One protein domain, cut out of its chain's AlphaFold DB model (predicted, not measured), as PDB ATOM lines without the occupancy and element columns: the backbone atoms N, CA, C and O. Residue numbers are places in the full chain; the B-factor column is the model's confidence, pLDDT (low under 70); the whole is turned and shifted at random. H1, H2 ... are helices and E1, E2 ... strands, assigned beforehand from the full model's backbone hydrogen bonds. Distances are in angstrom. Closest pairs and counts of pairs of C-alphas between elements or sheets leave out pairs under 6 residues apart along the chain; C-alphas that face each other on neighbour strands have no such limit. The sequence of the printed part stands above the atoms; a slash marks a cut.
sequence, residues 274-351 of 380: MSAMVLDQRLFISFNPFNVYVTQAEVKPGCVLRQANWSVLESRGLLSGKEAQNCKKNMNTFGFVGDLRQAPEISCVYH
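This is residues 274 to 351 of the 380 residues of an uncharacterized protein of Chara braunii (UniProt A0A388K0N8). What is the main picture? A long, narrow arm, the hairpin of E2 and E3, reaches out from a small head, in which the curled sheet E1, E4, E5, E6 has the short helix H2 packed on E5 and E6. The arm carries on from E1 and E4, and residues 286 to 291 at its tip stand free. What is it made of and how large is it? The printed part has 78 residues, with strands E1 to E4, then helices H1 and H2, then strands E5 and E6, a mixed class; the larger sheet runs E1, E4, E5, E6, antiparallel throughout, as is the pair E2 and E3. It is loose, with a radius of gyration of the C-alphas of 15.6 A, and elongated, spanning 49 by 25 by 20 A.

How does the arm begin? E1, residues 274 to 280, runs on into E2, residues 283 to 287, at 29 degrees. E2 forms an antiparallel hairpin with E3, residues 290 to 294, with N 286 and O 291 2.8 A apart, within hydrogen-bond range. How is the larger sheet joined? E4, residues 298 to 305, bends by 54 degrees at residue 301 and is antiparallel to E1, with N 278 and O 300 at 2.8 A; it is also antiparallel to E5, residues 332 to 337, with N 303 and O 336 at 2.9 A. E5 forms a hairpin with E6, residues 345 to 350, with N 349 and O 333 at 2.7 A. Where are the helices? H1, residues 311 to 314, only grazes the sheet with residues 311 to 313, and is too short for an O i to N i+4 pair. H2, residues 321 to 329, has every such pair within hydrogen-bond range; its height over the sheet is 9.0 A, and it lies over E5, along the strands but only just, at 28 degrees on the local plane. The closest C-alphas of H2 and E6 are those of Cys 327 and Cys 348, 5.9 A apart.

Where does the first strand begin? C-alpha 274 of E1 is at (199.850, 183.582, 184.410), and E1 is 18.6 A long from first to last C-alpha. How long are the others? E4 measures 21.3 A, E5 16.6 A, E6 16.0 A, E3 13.6 A, E2 12.8 A, H2 12.3 A and H1 5.0 A. Where does E6 end? C-alpha 350 is at (194.840, 185.386, 171.001).

How far does it reach? The two C-alphas farthest apart are those of Pro 289 and Ser 315, 49.6 A. Is anything missing or uncertain? The printed part has no cut and no long link; its mean pLDDT is 89.7, and no printed residue is under 70.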
ATOM      1  N   MET A 274     199.776 185.007 184.132       88.31
ATOM      2  CA  MET A 274     199.850 183.582 184.410       88.31
ATOM      3  C   MET A 274     201.139 183.039 183.793       88.31
ATOM      4  O   MET A 274     201.522 183.423 182.682       88.31
ATOM      5  N   SER A 275     201.807 182.138 184.507       89.69
ATOM      6  CA  SER A 275     202.924 181.372 183.961       89.69
ATOM      7  C   SER A 275     202.436 180.496 182.808       89.69
ATOM      8  O   SER A 275     201.342 179.927 182.841       89.69
ATOM      9  N   ALA A 276     203.244 180.409 181.756       88.31
ATOM     10  CA  ALA A 276     202.905 179.666 180.557       88.31
ATOM     11  C   ALA A 276     204.114 178.899 180.022       88.31
ATOM     12  O   ALA A 276     205.272 179.279 180.200       88.31
ATOM     13  N   MET A 277     203.831 177.806 179.324       88.44
ATOM     14  CA  MET A 277     204.820 177.101 178.518       88.44
ATOM     15  C   MET A 277     204.588 177.470 177.063       88.44
ATOM     16  O   MET A 277     203.503 177.237 176.536       88.44
ATOM     17  N   VAL A 278     205.601 178.041 176.426       89.25
ATOM     18  CA  VAL A 278     205.560 178.391 175.009       89.25
ATOM     19  C   VAL A 278     206.206 177.261 174.222       89.25
ATOM     20  O   VAL A 278     207.320 176.838 174.533       89.25
ATOM     21  N   LEU A 279     205.477 176.752 173.233       90.06
ATOM     22  CA  LEU A 279     205.926 175.691 172.338       90.06
ATOM     23  C   LEU A 279     206.306 176.316 170.997       90.06
ATOM     24  O   LEU A 279     205.455 176.912 170.342       90.06
ATOM     25  N   ASP A 280     207.564 176.164 170.589       89.75
ATOM     26  CA  ASP A 280     208.007 176.498 169.233       89.75
ATOM     27  C   ASP A 280     208.031 175.208 168.405       89.75
ATOM     28  O   ASP A 280     208.839 174.306 168.650       89.75
ATOM     29  N   GLN A 281     207.096 175.094 167.462       92.75
ATOM     30  CA  GLN A 281     207.016 173.987 166.517       92.75
ATOM     31  C   GLN A 281     206.979 174.547 165.104       92.75
ATOM     32  O   GLN A 281     206.106 175.333 164.741       92.75
ATOM     33  N   ARG A 282     207.900 174.070 164.269       91.88
ATOM     34  CA  ARG A 282     207.953 174.428 162.852       91.88
ATOM     35  C   ARG A 282     207.310 173.334 162.019       91.88
ATOM     36  O   ARG A 282     207.692 172.163 162.144       91.88
ATOM     37  N   LEU A 283     206.363 173.737 161.174       94.44
ATOM     38  CA  LEU A 283     205.798 172.924 160.104       94.44
ATOM     39  C   LEU A 283     206.478 173.290 158.785       94.44
ATOM     40  O   LEU A 283     206.491 174.453 158.391       94.44
ATOM     41  N   PHE A 284     206.998 172.287 158.089       92.56
ATOM     42  CA  PHE A 284     207.509 172.428 156.732       92.56
ATOM     43  C   PHE A 284     206.571 171.704 155.780       92.56
ATOM     44  O   PHE A 284     206.383 170.495 155.903       92.56
ATOM     45  N   ILE A 285     206.002 172.439 154.829       95.69
ATOM     46  CA  ILE A 285     205.176 171.884 153.758       95.69
ATOM     47  C   ILE A 285     206.007 171.961 152.478       95.69
ATOM     48  O   ILE A 285     206.280 173.039 151.959       95.69
ATOM     49  N   SER A 286     206.472 170.810 152.004       94.81
ATOM     50  CA  SER A 286     207.092 170.670 150.688       94.81
ATOM     51  C   SER A 286     205.988 170.538 149.652       94.81
ATOM     52  O   SER A 286     205.094 169.725 149.850       94.81
ATOM     53  N   PHE A 287     206.069 171.273 148.541       94.06
ATOM     54  CA  PHE A 287     205.120 171.165 147.424       94.06
ATOM     55  C   PHE A 287     205.616 170.259 146.285       94.06
ATOM     56  O   PHE A 287     204.876 170.014 145.336       94.06
ATOM     57  N   ASN A 288     206.841 169.726 146.366       87.69
ATOM     58  CA  ASN A 288     207.396 168.861 145.325       87.69
ATOM     59  C   ASN A 288     208.391 167.816 145.876       87.69
ATOM     60  O   ASN A 288     209.576 168.125 146.014       87.69
ATOM     61  N   PRO A 289     207.957 166.570 146.152       84.38
ATOM     62  CA  PRO A 289     206.569 166.097 146.264       84.38
ATOM     63  C   PRO A 289     205.867 166.639 147.525       84.38
ATOM     64  O   PRO A 289     206.539 167.146 148.430       84.38
ATOM     65  N   PHE A 290     204.530 166.542 147.589       93.00
ATOM     66  CA  PHE A 290     203.743 167.076 148.708       93.00
ATOM     67  C   PHE A 290     204.012 166.298 150.004       93.00
ATOM     68  O   PHE A 290     203.488 165.203 150.190       93.00
ATOM     69  N   ASN A 291     204.861 166.838 150.879       92.00
ATOM     70  CA  ASN A 291     205.230 166.218 152.152       92.00
ATOM     71  C   ASN A 291     205.168 167.243 153.277       92.00
ATOM     72  O   ASN A 291     205.610 168.378 153.105       92.00
ATOM     73  N   VAL A 292     204.686 166.816 154.441       94.56
ATOM     74  CA  VAL A 292     204.652 167.642 155.648       94.56
ATOM     75  C   VAL A 292     205.640 167.080 156.660       94.56
ATOM     76  O   VAL A 292     205.557 165.912 157.035       94.56
ATOM     77  N   TYR A 293     206.571 167.918 157.110       92.44
ATOM     78  CA  TYR A 293     207.526 167.587 158.160       92.44
ATOM     79  C   TYR A 293     207.269 168.461 159.381       92.44
ATOM     80  O   TYR A 293     207.088 169.673 159.274       92.44
ATOM     81  N   VAL A 294     207.286 167.833 160.551       95.12
ATOM     82  CA  VAL A 294     207.115 168.499 161.838       95.12
ATOM     83  C   VAL A 294     208.410 168.370 162.620       95.12
ATOM     84  O   VAL A 294     208.989 167.289 162.718       95.12
ATOM     85  N   THR A 295     208.880 169.486 163.162       93.50
ATOM     86  CA  THR A 295     210.037 169.495 164.065       93.50
ATOM     87  C   THR A 295     209.640 169.104 165.481       93.50
ATOM     88  O   THR A 295     208.488 169.253 165.885       93.50
ATOM     89  N   GLN A 296     210.605 168.599 166.252       92.44
ATOM     90  CA  GLN A 296     210.406 168.387 167.681       92.44
ATOM     91  C   GLN A 296     210.103 169.734 168.347       92.44
ATOM     92  O   GLN A 296     210.894 170.665 168.214       92.44
ATOM     93  N   ALA A 297     208.975 169.823 169.053       90.69
ATOM     94  CA  ALA A 297     208.585 171.044 169.746       90.69
ATOM     95  C   ALA A 297     209.599 171.382 170.850       90.69
ATOM     96  O   ALA A 297     209.862 170.563 171.738       90.69
ATOM     97  N   GLU A 298     210.161 172.589 170.799       89.75
ATOM     98  CA  GLU A 298     210.992 173.126 171.873       89.75
ATOM     99  C   GLU A 298     210.091 173.842 172.884       89.75
ATOM    100  O   GLU A 298     209.258 174.668 172.513       89.75
ATOM    101  N   VAL A 299     210.247 173.515 174.170       89.25
ATOM    102  CA  VAL A 299     209.456 174.119 175.250       89.25
ATOM    103  C   VAL A 299     210.279 175.203 175.930       89.25
ATOM    104  O   VAL A 299     211.329 174.914 176.507       89.25
ATOM    105  N   LYS A 300     209.777 176.438 175.913       90.38
ATOM    106  CA  LYS A 300     210.375 177.585 176.598       90.38
ATOM    107  C   LYS A 300     209.443 178.090 177.704       90.38
ATOM    108  O   LYS A 300     208.226 178.115 177.514       90.38
ATOM    109  N   PRO A 301     209.976 178.499 178.867       90.06
ATOM    110  CA  PRO A 301     209.166 179.138 179.892       90.06
ATOM    111  C   PRO A 301     208.798 180.560 179.452       90.06
ATOM    112  O   PRO A 301     209.656 181.331 179.019       90.06
ATOM    113  N   GLY A 302     207.529 180.916 179.589       92.06
ATOM    114  CA  GLY A 302     207.012 182.234 179.255       92.06
ATOM    115  C   GLY A 302     205.943 182.684 180.240       92.06
ATOM    116  O   GLY A 302     205.583 181.980 181.180       92.06
ATOM    117  N   CYS A 303     205.440 183.886 180.024       93.00
ATOM    118  CA  CYS A 303     204.370 184.454 180.822       93.00
ATOM    119  C   CYS A 303     203.324 185.075 179.910       93.00
ATOM    120  O   CYS A 303     203.675 185.802 178.982       93.00
ATOM    121  N   VAL A 304     202.050 184.830 180.199       92.88
ATOM    122  CA  VAL A 304     200.928 185.482 179.524       92.88
ATOM    123  C   VAL A 304     200.315 186.485 180.486       92.88
ATOM    124  O   VAL A 304     199.881 186.132 181.579       92.88
ATOM    125  N   LEU A 305     200.303 187.756 180.103       92.44
ATOM    126  CA  LEU A 305     199.725 188.824 180.908       92.44
ATOM    127  C   LEU A 305     198.198 188.797 180.841       92.44
ATOM    128  O   LEU A 305     197.597 188.286 179.896       92.44
ATOM    129  N   ARG A 306     197.553 189.387 181.846       90.44
ATOM    130  CA  ARG A 306     196.122 189.700 181.800       90.44
ATOM    131  C   ARG A 306     195.901 190.935 180.929       90.44
ATOM    132  O   ARG A 306     196.693 191.878 180.973       90.44
ATOM    133  N   GLN A 307     194.767 190.987 180.233       85.50
ATOM    134  CA  GLN A 307     194.375 192.125 179.385       85.50
ATOM    135  C   GLN A 307     194.301 193.470 180.136       85.50
ATOM    136  O   GLN A 307     194.369 194.528 179.515       85.50
ATOM    137  N   ALA A 308     194.178 193.457 181.466       84.31
ATOM    138  CA  ALA A 308     194.177 194.669 182.282       84.31
ATOM    139  C   ALA A 308     195.586 195.235 182.559       84.31
ATOM    140  O   ALA A 308     195.726 196.439 182.758       84.31
ATOM    141  N   ASN A 309     196.633 194.396 182.548       86.19
ATOM    142  CA  ASN A 309     197.935 194.722 183.153       86.19
ATOM    143  C   ASN A 309     199.110 194.753 182.154       86.19
ATOM    144  O   ASN A 309     200.274 194.680 182.547       86.19
ATOM    145  N   TRP A 310     198.847 194.891 180.854       85.38
ATOM    146  CA  TRP A 310     199.904 194.971 179.834       85.38
ATOM    147  C   TRP A 310     200.608 196.340 179.775       85.38
ATOM    148  O   TRP A 310     201.683 196.441 179.182       85.38
ATOM    149  N   SER A 311     200.092 197.366 180.464       86.62
ATOM    150  CA  SER A 311     200.769 198.666 180.659       86.62
ATOM    151  C   SER A 311     202.158 198.522 181.302       86.62
ATOM    152  O   SER A 311     203.046 199.360 181.138       86.62
ATOM    153  N   VAL A 312     202.394 197.401 181.985       89.50
ATOM    154  CA  VAL A 312     203.690 197.004 182.537       89.50
ATOM    155  C   VAL A 312     204.757 196.800 181.446       89.50
ATOM    156  O   VAL A 312     205.943 196.991 181.715       89.50
ATOM    157  N   LEU A 313     204.369 196.454 180.215       89.44
ATOM    158  CA  LEU A 313     205.282 196.339 179.072       89.44
ATOM    159  C   LEU A 313     205.552 197.703 178.415       89.44
ATOM    160  O   LEU A 313     206.704 198.001 178.097       89.44
ATOM    161  N   GLU A 314     204.531 198.558 178.295       89.19
ATOM    162  CA  GLU A 314     204.683 199.939 177.802       89.19
ATOM    163  C   GLU A 314     205.571 200.776 178.722       89.19
ATOM    164  O   GLU A 314     206.465 201.481 178.262       89.19
ATOM    165  N   SER A 315     205.371 200.662 180.041       88.38
ATOM    166  CA  SER A 315     206.159 201.399 181.039       88.38
ATOM    167  C   SER A 315     207.652 201.057 180.998       88.38
ATOM    168  O   SER A 315     208.483 201.857 181.424       88.38
ATOM    169  N   ARG A 316     208.007 199.882 180.459       87.62
ATOM    170  CA  ARG A 316     209.396 199.460 180.227       87.62
ATOM    171  C   ARG A 316     209.898 199.777 178.821       87.62
ATOM    172  O   ARG A 316     211.044 199.460 178.518       87.62
ATOM    173  N   GLY A 317     209.066 200.384 177.976       88.25
ATOM    174  CA  GLY A 317     209.398 200.709 176.591       88.25
ATOM    175  C   GLY A 317     209.606 199.476 175.710       88.25
ATOM    176  O   GLY A 317     210.289 199.576 174.696       88.25
ATOM    177  N   LEU A 318     209.066 198.319 176.107       90.00
ATOM    178  CA  LEU A 318     209.201 197.067 175.355       90.00
ATOM    179  C   LEU A 318     208.132 196.916 174.263       90.00
ATOM    180  O   LEU A 318     208.274 196.079 173.380       90.00
ATOM    181  N   LEU A 319     207.066 197.710 174.344       90.25
ATOM    182  CA  LEU A 319     205.996 197.787 173.358       90.25
ATOM    183  C   LEU A 319     205.689 199.249 173.061       90.25
ATOM    184  O   LEU A 319     205.638 200.079 173.974       90.25
ATOM    185  N   SER A 320     205.439 199.552 171.791       90.75
ATOM    186  CA  SER A 320     204.887 200.842 171.387       90.75
ATOM    187  C   SER A 320     203.383 200.885 171.656       90.75
ATOM    188  O   SER A 320     202.669 199.912 171.404       90.75
ATOM    189  N   GLY A 321     202.857 202.039 172.077       89.19
ATOM    190  CA  GLY A 321     201.417 202.197 172.320       89.19
ATOM    191  C   GLY A 321     200.552 201.894 171.087       89.19
ATOM    192  O   GLY A 321     199.422 201.431 171.219       89.19
ATOM    193  N   LYS A 322     201.092 202.068 169.870       90.00
ATOM    194  CA  LYS A 322     200.401 201.696 168.622       90.00
ATOM    195  C   LYS A 322     200.285 200.176 168.457       90.00
ATOM    196  O   LYS A 322     199.224 199.682 168.086       90.00
ATOM    197  N   GLU A 323     201.356 199.438 168.743       89.25
ATOM    198  CA  GLU A 323     201.373 197.966 168.686       89.25
ATOM    199  C   GLU A 323     200.417 197.387 169.720       89.25
ATOM    200  O   GLU A 323     199.645 196.469 169.440       89.25
ATOM    201  N   ALA A 324     200.405 197.994 170.902       89.31
ATOM    202  CA  ALA A 324     199.556 197.550 171.977       89.31
ATOM    203  C   ALA A 324     198.071 197.821 171.730       89.31
ATOM    204  O   ALA A 324     197.233 196.947 171.966       89.31
ATOM    205  N   GLN A 325     197.734 198.974 171.147       89.62
ATOM    206  CA  GLN A 325     196.376 199.243 170.676       89.62
ATOM    207  C   GLN A 325     195.944 198.289 169.561       89.62
ATOM    208  O   GLN A 325     194.811 197.810 169.585       89.62
ATOM    209  N   ASN A 326     196.821 197.991 168.600       91.12
ATOM    210  CA  ASN A 326     196.505 197.061 167.515       91.12
ATOM    211  C   ASN A 326     196.243 195.644 168.034       91.12
ATOM    212  O   ASN A 326     195.274 195.020 167.613       91.12
ATOM    213  N   CYS A 327     197.040 195.166 168.992       89.94
ATOM    214  CA  CYS A 327     196.795 193.881 169.641       89.94
ATOM    215  C   CYS A 327     195.466 193.890 170.417       89.94
ATOM    216  O   CYS A 327     194.640 192.990 170.263       89.94
ATOM    217  N   LYS A 328     195.204 194.956 171.182       86.56
ATOM    218  CA  LYS A 328     193.987 195.096 171.990       86.56
ATOM    219  C   LYS A 328     192.696 195.078 171.163       86.56
ATOM    220  O   LYS A 328     191.698 194.539 171.631       86.56
ATOM    221  N   LYS A 329     192.699 195.644 169.948       86.94
ATOM    222  CA  LYS A 329     191.513 195.687 169.065       86.94
ATOM    223  C   LYS A 329     190.923 194.306 168.770       86.94
ATOM    224  O   LYS A 329     189.720 194.207 168.567       86.94
ATOM    225  N   ASN A 330     191.748 193.264 168.798       81.94
ATOM    226  CA  ASN A 330     191.343 191.901 168.462       81.94
ATOM    227  C   ASN A 330     191.018 191.047 169.698       81.94
ATOM    228  O   ASN A 330     191.008 189.828 169.597       81.94
ATOM    229  N   MET A 331     190.784 191.667 170.865       79.31
ATOM    230  CA  MET A 331     190.587 190.966 172.147       79.31
ATOM    231  C   MET A 331     191.767 190.052 172.532       79.31
ATOM    232  O   MET A 331     191.623 189.090 173.288       79.31
ATOM    233  N   ASN A 332     192.965 190.381 172.049       88.75
ATOM    234  CA  ASN A 332     194.179 189.629 172.339       88.75
ATOM    235  C   ASN A 332     194.834 190.099 173.637       88.75
ATOM    236  O   ASN A 332     194.605 191.206 174.127       88.75
ATOM    237  N   THR A 333     195.697 189.246 174.173       90.75
ATOM    238  CA  THR A 333     196.582 189.564 175.290       90.75
ATOM    239  C   THR A 333     198.050 189.498 174.862       90.75
ATOM    240  O   THR A 333     198.363 189.141 173.731       90.75
ATOM    241  N   PHE A 334     198.972 189.852 175.753       93.25
ATOM    242  CA  PHE A 334     200.408 189.777 175.499       93.25
ATOM    243  C   PHE A 334     201.045 188.600 176.225       93.25
ATOM    244  O   PHE A 334     200.858 188.426 177.428       93.25
ATOM    245  N   GLY A 335     201.838 187.827 175.492       93.19
ATOM    246  CA  GLY A 335     202.768 186.848 176.035       93.19
ATOM    247  C   GLY A 335     204.203 187.332 175.874       93.19
ATOM    248  O   GLY A 335     204.518 188.020 174.903       93.19
ATOM    249  N   PHE A 336     205.078 186.978 176.809       93.00
ATOM    250  CA  PHE A 336     206.511 187.199 176.660       93.00
ATOM    251  C   PHE A 336     207.332 185.973 177.056       93.00
ATOM    252  O   PHE A 336     206.970 185.222 177.966       93.00
ATOM    253  N   VAL A 337     208.462 185.795 176.375       93.06
ATOM    254  CA  VAL A 337     209.458 184.751 176.624       93.06
ATOM    255  C   VAL A 337     210.804 185.414 176.894       93.06
ATOM    256  O   VAL A 337     211.227 186.324 176.182       93.06
ATOM    257  N   GLY A 338     211.498 184.953 177.934       89.38
ATOM    258  CA  GLY A 338     212.768 185.533 178.368       89.38
ATOM    259  C   GLY A 338     212.631 186.724 179.324       89.38
ATOM    260  O   GLY A 338     211.538 187.161 179.681       89.38
ATOM    261  N   ASP A 339     213.771 187.208 179.817       87.69
ATOM    262  CA  ASP A 339     213.833 188.247 180.848       87.69
ATOM    263  C   ASP A 339     213.469 189.630 180.273       87.69
ATOM    264  O   ASP A 339     214.116 190.123 179.352       87.69
ATOM    265  N   LEU A 340     212.489 190.303 180.888       86.19
ATOM    266  CA  LEU A 340     212.054 191.674 180.594       86.19
ATOM    267  C   LEU A 340     213.194 192.709 180.644       86.19
ATOM    268  O   LEU A 340     213.052 193.802 180.104       86.19
ATOM    269  N   ARG A 341     214.316 192.392 181.301       84.94
ATOM    270  CA  ARG A 341     215.506 193.252 181.385       84.94
ATOM    271  C   ARG A 341     216.478 193.071 180.216       84.94
ATOM    272  O   ARG A 341     217.322 193.938 180.015       84.94
ATOM    273  N   GLN A 342     216.400 191.958 179.484       83.56
ATOM    274  CA  GLN A 342     217.374 191.551 178.461       83.56
ATOM    275  C   GLN A 342     216.738 191.428 177.069       83.56
ATOM    276  O   GLN A 342     217.106 190.536 176.315       83.56
ATOM    277  N   ALA A 343     215.799 192.320 176.737       84.12
ATOM    278  CA  ALA A 343     215.042 192.295 175.481       84.12
ATOM    279  C   ALA A 343     214.288 190.959 175.279       84.12
ATOM    280  O   ALA A 343     214.736 190.093 174.528       84.12
ATOM    281  N   PRO A 344     213.153 190.769 175.974       90.94
ATOM    282  CA  PRO A 344     212.333 189.575 175.819       90.94
ATOM    283  C   PRO A 344     211.693 189.526 174.427       90.94
ATOM    284  O   PRO A 344     211.465 190.554 173.789       90.94
ATOM    285  N   GLU A 345     211.319 188.326 174.006       91.00
ATOM    286  CA  GLU A 345     210.442 188.140 172.855       91.00
ATOM    287  C   GLU A 345     208.999 188.360 173.314       91.00
ATOM    288  O   GLU A 345     208.531 187.680 174.229       91.00
ATOM    289  N   ILE A 346     208.310 189.340 172.728       92.75
ATOM    290  CA  ILE A 346     206.926 189.684 173.068       92.75
ATOM    291  C   ILE A 346     206.043 189.365 171.873       92.75
ATOM    292  O   ILE A 346     206.328 189.773 170.748       92.75
ATOM    293  N   SER A 347     204.943 188.665 172.123       91.81
ATOM    294  CA  SER A 347     203.989 188.275 171.091       91.81
ATOM    295  C   SER A 347     202.565 188.610 171.523       91.81
ATOM    296  O   SER A 347     202.188 188.442 172.684       91.81
ATOM    297  N   CYS A 348     201.764 189.091 170.574       92.06
ATOM    298  CA  CYS A 348     200.326 189.256 170.752       92.06
ATOM    299  C   CYS A 348     199.666 187.873 170.646       92.06
ATOM    300  O   CYS A 348     199.721 187.236 169.597       92.06
ATOM    301  N   VAL A 349     199.086 187.394 171.740       90.69
ATOM    302  CA  VAL A 349     198.488 186.063 171.870       90.69
ATOM    303  C   VAL A 349     196.971 186.197 171.885       90.69
ATOM    304  O   VAL A 349     196.409 186.941 172.690       90.69
ATOM    305  N   TYR A 350     196.297 185.458 171.009       87.44
ATOM    306  CA  TYR A 350     194.840 185.386 171.001       87.44
ATOM    307  C   TYR A 350     194.342 184.590 172.213       87.44
ATOM    308  O   TYR A 350     194.738 183.440 172.411       87.44
ATOM    309  N   HIS A 351     193.482 185.205 173.026       80.62
ATOM    310  CA  HIS A 351     192.813 184.532 174.136       80.62
ATOM    311  C   HIS A 351     191.427 184.089 173.670       80.62
ATOM    312  O   HIS A 351     190.523 184.907 173.520       80.62
TER     313      HIS A 351